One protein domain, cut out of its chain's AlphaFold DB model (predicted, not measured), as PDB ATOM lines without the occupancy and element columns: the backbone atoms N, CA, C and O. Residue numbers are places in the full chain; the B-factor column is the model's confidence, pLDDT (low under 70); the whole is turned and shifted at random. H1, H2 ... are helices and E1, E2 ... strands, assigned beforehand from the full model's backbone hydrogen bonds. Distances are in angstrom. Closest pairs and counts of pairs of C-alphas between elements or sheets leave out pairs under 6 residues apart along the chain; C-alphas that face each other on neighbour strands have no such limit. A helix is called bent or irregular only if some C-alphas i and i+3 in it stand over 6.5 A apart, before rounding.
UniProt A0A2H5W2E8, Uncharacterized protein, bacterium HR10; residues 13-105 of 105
ATOM      1  N   GLU A  13     -28.442 -27.356   0.874       88.00
ATOM      2  CA  GLU A  13     -28.136 -28.518   0.045       88.00
ATOM      3  C   GLU A  13     -29.220 -28.784  -1.005       88.00
ATOM      4  O   GLU A  13     -28.901 -29.067  -2.162       88.00
ATOM      5  N   ALA A  14     -30.493 -28.585  -0.653       89.69
ATOM      6  CA  ALA A  14     -31.594 -28.634  -1.608       89.69
ATOM      7  C   ALA A  14     -31.457 -27.546  -2.692       89.69
ATOM      8  O   ALA A  14     -31.663 -27.817  -3.878       89.69
ATOM      9  N   LEU A  15     -31.063 -26.323  -2.319       93.00
ATOM     10  CA  LEU A  15     -30.800 -25.245  -3.278       93.00
ATOM     11  C   LEU A  15     -29.624 -25.576  -4.200       93.00
ATOM     12  O   LEU A  15     -29.733 -25.389  -5.415       93.00
ATOM     13  N   ARG A  16     -28.528 -26.111  -3.650       94.62
ATOM     14  CA  ARG A  16     -27.364 -26.557  -4.429       94.62
ATOM     15  C   ARG A  16     -27.766 -27.628  -5.439       94.62
ATOM     16  O   ARG A  16     -27.489 -27.478  -6.629       94.62
ATOM     17  N   LEU A  17     -28.469 -28.660  -4.982       95.44
ATOM     18  CA  LEU A  17     -28.890 -29.782  -5.814       95.44
ATOM     19  C   LEU A  17     -29.855 -29.336  -6.921       95.44
ATOM     20  O   LEU A  17     -29.692 -29.708  -8.086       95.44
ATOM     21  N   ARG A  18     -30.818 -28.466  -6.588       96.44
ATOM     22  CA  ARG A  18     -31.709 -27.835  -7.569       96.44
ATOM     23  C   ARG A  18     -30.918 -27.058  -8.618       96.44
ATOM     24  O   ARG A  18     -31.196 -27.197  -9.807       96.44
ATOM     25  N   ARG A  19     -29.937 -26.253  -8.200       96.88
ATOM     26  CA  ARG A  19     -29.115 -25.448  -9.112       96.88
ATOM     27  C   ARG A  19     -28.272 -26.325 -10.037       96.88
ATOM     28  O   ARG A  19     -28.200 -26.048 -11.230       96.88
ATOM     29  N   GLN A  20     -27.677 -27.400  -9.523       97.44
ATOM     30  CA  GLN A  20     -26.957 -28.380 -10.343       97.44
ATOM     31  C   GLN A  20     -27.885 -29.021 -11.384       97.44
ATOM     32  O   GLN A  20     -27.505 -29.145 -12.548       97.44
ATOM     33  N   ALA A  21     -29.118 -29.368 -10.998       97.69
ATOM     34  CA  ALA A  21     -30.097 -29.947 -11.913       97.69
ATOM     35  C   ALA A  21     -30.534 -28.941 -12.984       97.69
ATOM     36  O   ALA A  21     -30.610 -29.291 -14.161       97.69
ATOM     37  N   GLU A  22     -30.766 -27.685 -12.596       98.12
ATOM     38  CA  GLU A  22     -31.113 -26.592 -13.505       98.12
ATOM     39  C   GLU A  22     -30.039 -26.405 -14.584       98.12
ATOM     40  O   GLU A  22     -30.357 -26.377 -15.775       98.12
ATOM     41  N   LEU A  23     -28.764 -26.364 -14.188       98.06
ATOM     42  CA  LEU A  23     -27.650 -26.240 -15.128       98.06
ATOM     43  C   LEU A  23     -27.483 -27.488 -16.002       98.06
ATOM     44  O   LEU A  23     -27.239 -27.360 -17.201       98.06
ATOM     45  N   ALA A  24     -27.663 -28.687 -15.442       97.81
ATOM     46  CA  ALA A  24     -27.568 -29.940 -16.187       97.81
ATOM     47  C   ALA A  24     -28.640 -30.071 -17.274       97.81
ATOM     48  O   ALA A  24     -28.340 -30.434 -18.415       97.81
ATOM     49  N   ILE A  25     -29.894 -29.761 -16.937       97.81
ATOM     50  CA  ILE A  25     -30.996 -29.767 -17.902       97.81
ATOM     51  C   ILE A  25     -30.831 -28.621 -18.901       97.81
ATOM     52  O   ILE A  25     -31.029 -28.828 -20.099       97.81
ATOM     53  N   GLY A  26     -30.382 -27.450 -18.449       97.19
ATOM     54  CA  GLY A  26     -30.072 -26.322 -19.321       97.19
ATOM     55  C   GLY A  26     -29.007 -26.659 -20.362       97.19
ATOM     56  O   GLY A  26     -29.219 -26.421 -21.550       97.19
ATOM     57  N   GLU A  27     -27.909 -27.302 -19.952       97.31
ATOM     58  CA  GLU A  27     -26.868 -27.810 -20.852       97.31
ATOM     59  C   GLU A  27     -27.442 -28.832 -21.845       97.31
ATOM     60  O   GLU A  27     -27.144 -28.789 -23.042       97.31
ATOM     61  N   TYR A  28     -28.276 -29.759 -21.360       96.56
ATOM     62  CA  TYR A  28     -28.902 -30.786 -22.192       96.56
ATOM     63  C   TYR A  28     -29.749 -30.172 -23.312       96.56
ATOM     64  O   TYR A  28     -29.593 -30.546 -24.477       96.56
ATOM     65  N   VAL A  29     -30.596 -29.197 -22.970       95.00
ATOM     66  CA  VAL A  29     -31.458 -28.476 -23.918       95.00
ATOM     67  C   VAL A  29     -30.631 -27.600 -24.860       95.00
ATOM     68  O   VAL A  29     -30.844 -27.641 -26.070       95.00
ATOM     69  N   ALA A  30     -29.652 -26.852 -24.344       93.94
ATOM     70  CA  ALA A  30     -28.801 -25.967 -25.144       93.94
ATOM     71  C   ALA A  30     -27.974 -26.728 -26.195       93.94
ATOM     72  O   ALA A  30     -27.698 -26.203 -27.271       93.94
ATOM     73  N   ARG A  31     -27.634 -27.996 -25.929       92.56
ATOM     74  CA  ARG A  31     -27.006 -28.908 -26.902       92.56
ATOM     75  C   ARG A  31     -27.960 -29.416 -27.993       92.56
ATOM     76  O   ARG A  31     -27.569 -30.281 -28.774       92.56
ATOM     77  N   GLY A  32     -29.206 -28.945 -28.029       90.69
ATOM     78  CA  GLY A  32     -30.217 -29.359 -29.004       90.69
ATOM     79  C   GLY A  32     -30.704 -30.796 -28.806       90.69
ATOM     80  O   GLY A  32     -31.200 -31.420 -29.745       90.69
ATOM     81  N   ARG A  33     -30.539 -31.372 -27.605       90.75
ATOM     82  CA  ARG A  33     -31.038 -32.724 -27.330       90.75
ATOM     83  C   ARG A  33     -32.563 -32.703 -27.265       90.75
ATOM     84  O   ARG A  33     -33.164 -31.830 -26.648       90.75
ATOM     85  N   LYS A  34     -33.186 -33.709 -27.878       88.38
ATOM     86  CA  LYS A  34     -34.643 -33.845 -27.889       88.38
ATOM     87  C   LYS A  34     -35.159 -34.165 -26.486       88.38
ATOM     88  O   LYS A  34     -34.804 -35.201 -25.921       88.38
ATOM     89  N   VAL A  35     -36.017 -33.291 -25.969       90.75
ATOM     90  CA  VAL A  35     -36.816 -33.535 -24.767       90.75
ATOM     91  C   VAL A  35     -38.186 -34.017 -25.224       90.75
ATOM     92  O   VAL A  35     -38.879 -33.336 -25.976       90.75
ATOM     93  N   TYR A  36     -38.535 -35.239 -24.843       90.75
ATOM     94  CA  TYR A  36     -39.854 -35.804 -25.101       90.75
ATOM     95  C   TYR A  36     -40.809 -35.410 -23.977       90.75
ATOM     96  O   TYR A  36     -40.366 -35.064 -22.882       90.75
ATOM     97  N   ARG A  37     -42.117 -35.531 -24.234       90.19
ATOM     98  CA  ARG A  37     -43.153 -35.321 -23.215       90.19
ATOM     99  C   ARG A  37     -42.880 -36.143 -21.955       90.19
ATOM    100  O   ARG A  37     -43.023 -35.624 -20.864       90.19
ATOM    101  N   GLU A  38     -42.446 -37.389 -22.124       93.69
ATOM    102  CA  GLU A  38     -42.034 -38.258 -21.029       93.69
ATOM    103  C   GLU A  38     -40.627 -38.811 -21.300       93.69
ATOM    104  O   GLU A  38     -40.378 -39.494 -22.298       93.69
ATOM    105  N   MET A  39     -39.693 -38.510 -20.404       94.38
ATOM    106  CA  MET A  39     -38.295 -38.913 -20.485       94.38
ATOM    107  C   MET A  39     -38.014 -40.075 -19.525       94.38
ATOM    108  O   MET A  39     -38.274 -39.949 -18.329       94.38
ATOM    109  N   PRO A  40     -37.409 -41.185 -19.984       94.00
ATOM    110  CA  PRO A  40     -36.783 -42.131 -19.069       94.00
ATOM    111  C   PRO A  40     -35.628 -41.444 -18.331       94.00
ATOM    112  O   PRO A  40     -34.750 -40.867 -18.984       94.00
ATOM    113  N   LEU A  41     -35.574 -41.563 -16.999       94.75
ATOM    114  CA  LEU A  41     -34.520 -40.952 -16.180       94.75
ATOM    115  C   LEU A  41     -33.113 -41.342 -16.650       94.75
ATOM    116  O   LEU A  41     -32.221 -40.498 -16.704       94.75
ATOM    117  N   ALA A  42     -32.931 -42.592 -17.086       93.00
ATOM    118  CA  ALA A  42     -31.664 -43.098 -17.612       93.00
ATOM    119  C   ALA A  42     -31.061 -42.220 -18.730       93.00
ATOM    120  O   ALA A  42     -29.842 -42.125 -18.849       93.00
ATOM    121  N   ARG A  43     -31.892 -41.533 -19.533       93.81
ATOM    122  CA  ARG A  43     -31.420 -40.630 -20.602       93.81
ATOM    123  C   ARG A  43     -30.860 -39.307 -20.080       93.81
ATOM    124  O   ARG A  43     -30.150 -38.623 -20.819       93.81
ATOM    125  N   LEU A  44     -31.205 -38.942 -18.850       95.62
ATOM    126  CA  LEU A  44     -30.808 -37.700 -18.192       95.62
ATOM    127  C   LEU A  44     -29.597 -37.902 -17.276       95.62
ATOM    128  O   LEU A  44     -28.835 -36.959 -17.086       95.62
ATOM    129  N   LEU A  45     -29.373 -39.122 -16.775       95.44
ATOM    130  CA  LEU A  45     -28.283 -39.434 -15.839       95.44
ATOM    131  C   LEU A  45     -26.909 -38.980 -16.336       95.44
ATOM    132  O   LEU A  45     -26.148 -38.394 -15.578       95.44
ATOM    133  N   GLY A  46     -26.605 -39.169 -17.622       95.19
ATOM    134  CA  GLY A  46     -25.329 -38.716 -18.177       95.19
ATOM    135  C   GLY A  46     -25.156 -37.192 -18.159       95.19
ATOM    136  O   GLY A  46     -24.030 -36.714 -18.106       95.19
ATOM    137  N   ALA A  47     -26.245 -36.418 -18.224       95.81
ATOM    138  CA  ALA A  47     -26.195 -34.963 -18.093       95.81
ATOM    139  C   ALA A  47     -26.113 -34.523 -16.635       95.81
ATOM    140  O   ALA A  47     -25.267 -33.707 -16.299       95.81
ATOM    141  N   LEU A  48     -26.929 -35.128 -15.777       97.44
ATOM    142  CA  LEU A  48     -26.940 -34.875 -14.339       97.44
ATOM    143  C   LEU A  48     -25.577 -35.188 -13.702       97.44
ATOM    144  O   LEU A  48     -25.035 -34.366 -12.967       97.44
ATOM    145  N   GLY A  49     -24.956 -36.304 -14.088       96.94
ATOM    146  CA  GLY A  49     -23.634 -36.698 -13.603       96.94
ATOM    147  C   GLY A  49     -22.516 -35.715 -13.970       96.94
ATOM    148  O   GLY A  49     -21.603 -35.522 -13.175       96.94
ATOM    149  N   ARG A  50     -22.596 -35.013 -15.115       95.62
ATOM    150  CA  ARG A  50     -21.615 -33.961 -15.470       95.62
ATOM    151  C   ARG A  50     -21.644 -32.765 -14.516       95.62
ATOM    152  O   ARG A  50     -20.658 -32.042 -14.441       95.62
ATOM    153  N   PHE A  51     -22.750 -32.572 -13.802       96.00
ATOM    154  CA  PHE A  51     -22.920 -31.521 -12.797       96.00
ATOM    155  C   PHE A  51     -22.860 -32.063 -11.363       96.00
ATOM    156  O   PHE A  51     -23.183 -31.339 -10.422       96.00
ATOM    157  N   GLY A  52     -22.417 -33.312 -11.187       95.69
ATOM    158  CA  GLY A  52     -22.179 -33.910  -9.874       95.69
ATOM    159  C   GLY A  52     -23.421 -34.466  -9.180       95.69
ATOM    160  O   GLY A  52     -23.380 -34.643  -7.972       95.69
ATOM    161  N   ILE A  53     -24.509 -34.733  -9.908       96.50
ATOM    162  CA  ILE A  53     -25.714 -35.365  -9.349       96.50
ATOM    163  C   ILE A  53     -25.608 -36.883  -9.509       96.50
ATOM    164  O   ILE A  53     -25.518 -37.377 -10.642       96.50
ATOM    165  N   ALA A  54     -25.652 -37.617  -8.395       95.06
ATOM    166  CA  ALA A  54     -25.661 -39.075  -8.413       95.06
ATOM    167  C   ALA A  54     -27.001 -39.626  -8.935       95.06
ATOM    168  O   ALA A  54     -28.036 -38.952  -8.927       95.06
ATOM    169  N   ALA A  55     -27.003 -40.874  -9.411       93.50
ATOM    170  CA  ALA A  55     -28.200 -41.465 -10.009       93.50
ATOM    171  C   ALA A  55     -29.341 -41.640  -8.993       93.50
ATOM    172  O   ALA A  55     -30.513 -41.547  -9.353       93.50
ATOM    173  N   GLU A  56     -28.979 -41.853  -7.734       92.19
ATOM    174  CA  GLU A  56     -29.855 -42.019  -6.581       92.19
ATOM    175  C   GLU A  56     -30.525 -40.692  -6.184       92.19
ATOM    176  O   GLU A  56     -31.680 -40.673  -5.765       92.19
ATOM    177  N   GLU A  57     -29.831 -39.567  -6.381       94.31
ATOM    178  CA  GLU A  57     -30.314 -38.218  -6.055       94.31
ATOM    179  C   GLU A  57     -31.133 -37.598  -7.192       94.31
ATOM    180  O   GLU A  57     -31.951 -36.700  -6.978       94.31
ATOM    181  N   ALA A  58     -30.937 -38.089  -8.416       95.88
ATOM    182  CA  ALA A  58     -31.526 -37.539  -9.627       95.88
ATOM    183  C   ALA A  58     -33.062 -37.379  -9.578       95.88
ATOM    184  O   ALA A  58     -33.541 -36.307  -9.959       95.88
ATOM    185  N   PRO A  59     -33.867 -38.351  -9.088       95.62
ATOM    186  CA  PRO A  59     -35.313 -38.160  -8.962       95.62
ATOM    187  C   PRO A  59     -35.667 -36.976  -8.059       95.62
ATOM    188  O   PRO A  59     -36.575 -36.207  -8.369       95.62
ATOM    189  N   HIS A  60     -34.948 -36.813  -6.948       95.44
ATOM    190  CA  HIS A  60     -35.196 -35.738  -5.997       95.44
ATOM    191  C   HIS A  60     -34.768 -34.377  -6.565       95.44
ATOM    192  O   HIS A  60     -35.559 -33.434  -6.557       95.44
ATOM    193  N   ALA A  61     -33.575 -34.300  -7.159       96.56
ATOM    194  CA  ALA A  61     -33.058 -33.095  -7.805       96.56
ATOM    195  C   ALA A  61     -34.010 -32.556  -8.888       96.56
ATOM    196  O   ALA A  61     -34.270 -31.355  -8.974       96.56
ATOM    197  N   LEU A  62     -34.591 -33.456  -9.687       97.25
ATOM    198  CA  LEU A  62     -35.548 -33.103 -10.734       97.25
ATOM    199  C   LEU A  62     -36.902 -32.644 -10.172       97.25
ATOM    200  O   LEU A  62     -37.508 -31.735 -10.737       97.25
ATOM    201  N   ARG A  63     -37.363 -33.199  -9.043       96.94
ATOM    202  CA  ARG A  63     -38.565 -32.693  -8.352       96.94
ATOM    203  C   ARG A  63     -38.352 -31.278  -7.820       96.94
ATOM    204  O   ARG A  63     -39.224 -30.436  -8.005       96.94
ATOM    205  N   LEU A  64     -37.189 -30.992  -7.230       95.94
ATOM    206  CA  LEU A  64     -36.837 -29.642  -6.764       95.94
ATOM    207  C   LEU A  64     -36.788 -28.616  -7.905       95.94
ATOM    208  O   LEU A  64     -37.058 -27.435  -7.695       95.94
ATOM    209  N   LEU A  65     -36.454 -29.065  -9.116       94.81
ATOM    210  CA  LEU A  65     -36.477 -28.247 -10.328       94.81
ATOM    211  C   LEU A  65     -37.906 -27.932 -10.817       94.81
ATOM    212  O   LEU A  65     -38.081 -27.042 -11.642       94.81
ATOM    213  N   GLY A  66     -38.919 -28.641 -10.311       94.75
ATOM    214  CA  GLY A  66     -40.312 -28.532 -10.752       94.75
ATOM    215  C   GLY A  66     -40.704 -29.542 -11.834       94.75
ATOM    216  O   GLY A  66     -41.769 -29.408 -12.434       94.75
ATOM    217  N   ALA A  67     -39.872 -30.553 -12.104       96.56
ATOM    218  CA  ALA A  67     -40.247 -31.641 -13.000       96.56
ATOM    219  C   ALA A  67     -41.206 -32.615 -12.303       96.56
ATOM    220  O   ALA A  67     -41.060 -32.936 -11.120       96.56
ATOM    221  N   GLN A  68     -42.150 -33.161 -13.064       97.06
ATOM    222  CA  GLN A  68     -42.963 -34.274 -12.597       97.06
ATOM    223  C   GLN A  68     -42.153 -35.564 -12.737       97.06
ATOM    224  O   GLN A  68     -41.751 -35.930 -13.840       97.06
ATOM    225  N   VAL A  69     -41.927 -36.259 -11.621       96.44
ATOM    226  CA  VAL A  69     -41.146 -37.502 -11.574       96.44
ATOM    227  C   VAL A  69     -42.022 -38.632 -11.050       96.44
ATOM    228  O   VAL A  69     -42.364 -38.656  -9.866       96.44
ATOM    229  N   ILE A  70     -42.366 -39.565 -11.934       94.88
ATOM    230  CA  ILE A  70     -43.208 -40.728 -11.647       94.88
ATOM    231  C   ILE A  70     -42.321 -41.964 -11.576       94.88
ATOM    232  O   ILE A  70     -41.542 -42.233 -12.491       94.88
ATOM    233  N   GLU A  71     -42.447 -42.719 -10.492       93.12
ATOM    234  CA  GLU A  71     -41.838 -44.037 -10.381       93.12
ATOM    235  C   GLU A  71     -42.700 -45.071 -11.121       93.12
ATOM    236  O   GLU A  71     -43.921 -45.101 -10.977       93.12
ATOM    237  N   VAL A  72     -42.069 -45.902 -11.945       88.81
ATOM    238  CA  VAL A  72     -42.693 -47.025 -12.656       88.81
ATOM    239  C   VAL A  72     -42.218 -48.350 -12.051       88.81
ATOM    240  O   VAL A  72     -41.222 -48.369 -11.333       88.81
ATOM    241  N   PRO A  73     -42.880 -49.488 -12.311       86.06
ATOM    242  CA  PRO A  73     -42.445 -50.762 -11.747       86.06
ATOM    243  C   PRO A  73     -41.002 -51.148 -12.125       86.06
ATOM    244  O   PRO A  73     -40.573 -50.977 -13.267       86.06
ATOM    245  N   ASN A  74     -40.267 -51.737 -11.177       79.19
ATOM    246  CA  ASN A  74     -38.836 -52.066 -11.306       79.19
ATOM    247  C   ASN A  74     -38.490 -53.049 -12.436       79.19
ATOM    248  O   ASN A  74     -37.364 -53.054 -12.925       79.19
ATOM    249  N   PHE A  75     -39.445 -53.859 -12.899       79.69
ATOM    250  CA  PHE A  75     -39.231 -54.755 -14.041       79.69
ATOM    251  C   PHE A  75     -39.158 -54.016 -15.393       79.69
ATOM    252  O   PHE A  75     -38.827 -54.629 -16.404       79.69
ATOM    253  N   VAL A  76     -39.455 -52.710 -15.429       70.50
ATOM    254  CA  VAL A  76     -39.422 -51.882 -16.648       70.50
ATOM    255  C   VAL A  76     -38.022 -51.324 -16.926       70.50
ATOM    256  O   VAL A  76     -37.638 -51.198 -18.088       70.50
ATOM    257  N   ALA A  77     -37.254 -50.960 -15.891       70.25
ATOM    258  CA  ALA A  77     -35.905 -50.405 -16.036       70.25
ATOM    259  C   ALA A  77     -35.132 -50.403 -14.707       70.25
ATOM    260  O   ALA A  77     -35.722 -50.206 -13.653       70.25
ATOM    261  N   LYS A  78     -33.792 -50.477 -14.782       76.31
ATOM    262  CA  LYS A  78     -32.884 -50.280 -13.631       76.31
ATOM    263  C   LYS A  78     -33.092 -48.927 -12.932       76.31
ATOM    264  O   LYS A  78     -32.978 -48.841 -11.719       76.31
ATOM    265  N   TYR A  79     -33.375 -47.883 -13.712       81.94
ATOM    266  CA  TYR A  79     -33.751 -46.554 -13.222       81.94
ATOM    267  C   TYR A  79     -35.212 -46.318 -13.591       81.94
ATOM    268  O   TYR A  79     -35.527 -45.787 -14.660       81.94
ATOM    269  N   ASN A  80     -36.097 -46.791 -12.728       89.81
ATOM    270  CA  ASN A  80     -37.532 -46.925 -12.931       89.81
ATOM    271  C   ASN A  80     -38.286 -45.595 -12.750       89.81
ATOM    272  O   ASN A  80     -39.331 -45.547 -12.117       89.81
ATOM    273  N   TYR A  81     -37.786 -44.509 -13.340       94.50
ATOM    274  CA  TYR A  81     -38.416 -43.192 -13.258       94.50
ATOM    275  C   TYR A  81     -38.712 -42.605 -14.636       94.50
ATOM    276  O   TYR A  81     -37.895 -42.670 -15.565       94.50
ATOM    277  N   ARG A  82     -39.887 -41.986 -14.740       95.12
ATOM    278  CA  ARG A  82     -40.354 -41.188 -15.870       95.12
ATOM    279  C   ARG A  82     -40.422 -39.730 -15.454       95.12
ATOM    280  O   ARG A  82     -40.947 -39.408 -14.393       95.12
ATOM    281  N   VAL A  83     -39.861 -38.861 -16.282       96.88
ATOM    282  CA  VAL A  83     -39.695 -37.439 -15.990       96.88
ATOM    283  C   VAL A  83     -40.398 -36.624 -17.063       96.88
ATOM    284  O   VAL A  83     -40.131 -36.806 -18.249       96.88
ATOM    285  N   THR A  84     -41.262 -35.712 -16.645       97.62
ATOM    286  CA  THR A  84     -41.940 -34.753 -17.520       97.62
ATOM    287  C   THR A  84     -41.559 -33.341 -17.092       97.62
ATOM    288  O   THR A  84     -41.552 -33.029 -15.902       97.62
ATOM    289  N   PHE A  85     -41.249 -32.487 -18.065       96.62
ATOM    290  CA  PHE A  85     -40.938 -31.075 -17.848       96.62
ATOM    291  C   PHE A  85     -42.016 -30.213 -18.506       96.62
ATOM    292  O   PHE A  85     -42.461 -30.535 -19.609       96.62
ATOM    293  N   SER A  86     -42.407 -29.111 -17.862       95.50
ATOM    294  CA  SER A  86     -43.140 -28.052 -18.559       95.50
ATOM    295  C   SER A  86     -42.189 -27.267 -19.463       95.50
ATOM    296  O   SER A  86     -40.976 -27.224 -19.231       95.50
ATOM    297  N   GLU A  87     -42.736 -26.623 -20.492       94.44
ATOM    298  CA  GLU A  87     -41.947 -25.765 -21.382       94.44
ATOM    299  C   GLU A  87     -41.291 -24.607 -20.614       94.44
ATOM    300  O   GLU A  87     -40.122 -24.307 -20.853       94.44
ATOM    301  N   ASP A  88     -41.986 -24.041 -19.623       95.75
ATOM    302  CA  ASP A  88     -41.467 -22.968 -18.765       95.75
ATOM    303  C   ASP A  88     -40.224 -23.393 -17.979       95.75
ATOM    304  O   ASP A  88     -39.235 -22.657 -17.937       95.75
ATOM    305  N   VAL A  89     -40.236 -24.603 -17.401       96.31
ATOM    306  CA  VAL A  89     -39.077 -25.157 -16.682       96.31
ATOM    307  C   VAL A  89     -37.905 -25.340 -17.643       96.31
ATOM    308  O   VAL A  89     -36.793 -24.916 -17.339       96.31
ATOM    309  N   LEU A  90     -38.135 -25.897 -18.836       96.62
ATOM    310  CA  LEU A  90     -37.072 -26.072 -19.834       96.62
ATOM    311  C   LEU A  90     -36.489 -24.730 -20.295       96.62
ATOM    312  O   LEU A  90     -35.269 -24.597 -20.420       96.62
ATOM    313  N   ALA A  91     -37.342 -23.727 -20.519       95.62
ATOM    314  CA  ALA A  91     -36.926 -22.381 -20.893       95.62
ATOM    315  C   ALA A  91     -36.132 -21.697 -19.770       95.62
ATOM    316  O   ALA A  91     -35.132 -21.028 -20.038       95.62
ATOM    317  N   GLN A  92     -36.538 -21.879 -18.511       96.50
ATOM    318  CA  GLN A  92     -35.782 -21.414 -17.352       96.50
ATOM    319  C   GLN A  92     -34.399 -22.074 -17.283       96.50
ATOM    320  O   GLN A  92     -33.399 -21.360 -17.235       96.50
ATOM    321  N   CYS A  93     -34.324 -23.406 -17.351       97.25
ATOM    322  CA  CYS A  93     -33.053 -24.130 -17.298       97.25
ATOM    323  C   CYS A  93     -32.104 -23.692 -18.413       97.25
ATOM    324  O   CYS A  93     -30.918 -23.459 -18.176       97.25
ATOM    325  N   ARG A  94     -32.628 -23.548 -19.636       96.56
ATOM    326  CA  ARG A  94     -31.838 -23.090 -20.780       96.56
ATOM    327  C   ARG A  94     -31.229 -21.712 -20.519       96.56
ATOM    328  O   ARG A  94     -30.028 -21.553 -20.715       96.56
ATOM    329  N   ARG A  95     -32.029 -20.745 -20.051       96.56
ATOM    330  CA  ARG A  95     -31.546 -19.395 -19.713       96.56
ATOM    331  C   ARG A  95     -30.475 -19.432 -18.625       96.56
ATOM    332  O   ARG A  95     -29.404 -18.869 -18.822       96.56
ATOM    333  N   ALA A  96     -30.718 -20.168 -17.539       96.38
ATOM    334  CA  ALA A  96     -29.767 -20.297 -16.436       96.38
ATOM    335  C   ALA A  96     -28.410 -20.865 -16.894       96.38
ATOM    336  O   ALA A  96     -27.354 -20.379 -16.486       96.38
ATOM    337  N   TYR A  97     -28.419 -21.868 -17.778       97.25
ATOM    338  CA  TYR A  97     -27.188 -22.413 -18.350       97.25
ATOM    339  C   TYR A  97     -26.497 -21.440 -19.315       97.25
ATOM    340  O   TYR A  97     -25.271 -21.330 -19.306       97.25
ATOM    341  N   GLU A  98     -27.254 -20.718 -20.145       95.94
ATOM    342  CA  GLU A  98     -26.696 -19.706 -21.048       95.94
ATOM    343  C   GLU A  98     -26.020 -18.561 -20.274       95.94
ATOM    344  O   GLU A  98     -24.927 -18.143 -20.655       95.94
ATOM    345  N   GLU A  99     -26.619 -18.103 -19.174       96.06
ATOM    346  CA  GLU A  99     -26.036 -17.118 -18.253       96.06
ATOM    347  C   GLU A  99     -24.767 -17.648 -17.582       96.06
ATOM    348  O   GLU A  99     -23.727 -16.994 -17.638       96.06
ATOM    349  N   TYR A 100     -24.819 -18.865 -17.032       94.81
ATOM    350  CA  TYR A 100     -23.653 -19.523 -16.440       94.81
ATOM    351  C   TYR A 100     -22.490 -19.640 -17.435       94.81
ATOM    352  O   TYR A 100     -21.341 -19.341 -17.113       94.81
ATOM    353  N   ARG A 101     -22.778 -20.025 -18.683       94.06
ATOM    354  CA  ARG A 101     -21.759 -20.134 -19.730       94.06
ATOM    355  C   ARG A 101     -21.144 -18.776 -20.076       94.06
ATOM    356  O   ARG A 101     -19.951 -18.724 -20.353       94.06
ATOM    357  N   ARG A 102     -21.932 -17.693 -20.059       93.50
ATOM    358  CA  ARG A 102     -21.431 -16.326 -20.284       93.50
ATOM    359  C   ARG A 102     -20.544 -15.841 -19.142       93.50
ATOM    360  O   ARG A 102     -19.572 -15.165 -19.424       93.50
ATOM    361  N   SER A 103     -20.841 -16.196 -17.890       90.75
ATOM    362  CA  SER A 103     -19.999 -15.814 -16.743       90.75
ATOM    363  C   SER A 103     -18.665 -16.562 -16.663       90.75
ATOM    364  O   SER A 103     -17.795 -16.171 -15.895       90.75
ATOM    365  N   MET A 104     -18.521 -17.654 -17.416       81.88
ATOM    366  CA  MET A 104     -17.301 -18.468 -17.485       81.88
ATOM    367  C   MET A 104     -16.405 -18.109 -18.684       81.88
ATOM    368  O   MET A 104     -15.351 -18.724 -18.847       81.88
ATOM    369  N   SER A 105     -16.851 -17.185 -19.542       65.19
ATOM    370  CA  SER A 105     -16.140 -16.697 -20.731       65.19
ATOM    371  C   SER A 105     -15.583 -15.304 -20.500       65.19
ATOM    372  O   SER A 105     -14.633 -14.986 -21.246       65.19
TER     373      SER A 105
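AT A GLANCE: This is residues 13 to 105 of the 105 residues of an uncharacterized protein of bacterium HR10 (UniProt A0A2H5W2E8). One long helix, H1, stands in the middle of an elongated body, crossed near its later half by a second long helix, H4, while the short helices H2 and H3 pack on it and a two-stranded hairpin, E1 and E2, lies beyond H3. The long axis runs from the link at the tip of the hairpin to the far end of H4. The printed part has 93 residues, with four named helices and two named strands in the order H1, H2, H3, E1, E2, H4; the sheet, E1 - E2, is antiparallel, and the class is mostly helix. The whole is compact, with a radius of gyration of the C-alphas of 12.6 A, and spans 45 by 27 by 19 A.

HOW THE PARTS SIT: The strands E1, residues 68 to 71, and E2, residues 81 to 84, form an antiparallel hairpin at 161 degrees. N 70 and O 82 are 2.8 A apart and N 84 and O 68 are 2.9 A apart, within hydrogen-bond range. Residues 39 to 40 pair antiparallel with residues 82 to 83 of E2. The closest C-alphas of H3, residues 58 to 64, and E1 are those of Arg 63 and Val 69, 6.3 A apart. H1, residues 13 to 30, is the hub and touches three helices, mostly in crossed packing. With residues 14 to 21 alone it touches H3, about perpendicular at 78 degrees; the closest C-alphas, of Arg 18 and Ala 61, are 5.4 A apart. With residues 22 to 30 alone it touches H4, residues 87 to 103, about perpendicular at 88 degrees; the closest C-alphas, of Gly 26 and Arg 94, are 4.0 A apart. With residues 20 to 28 alone it touches H2, residues 42 to 50, opposite ways at a steep tilt of 69.7 degrees, only just short of about perpendicular; the closest C-alphas, of Ala 24 and Leu 48, are 5.3 A apart. H2 and H4 are apart. Every O i to N i+4 pair is within hydrogen-bond range in H1, H3 and H4; in H2 2 of 5 are, beside 3 of 6 O i to N i+3 pairs.

IN THESE COORDINATES: H1 begins at C-alpha 13, (-28.136, -28.518, 0.045), and is 25.3 A long. H2 measures 13.7 A and is only just irregular, with C-alphas 43 and 46 6.8 A apart. H3 measures 9.9 A, and E1 and E2 10.1 A each. H4, 24.5 A long, ends at C-alpha 103, (-19.999, -15.814, -16.743).

THE WHOLE: The two C-alphas farthest apart are those of Phe 75 and Ser 105, 45.0 A. The printed part has no cut, and the link from H1 to H2 is long. The mean pLDDT of the printed part is 93.2, and residue 105 is under 70.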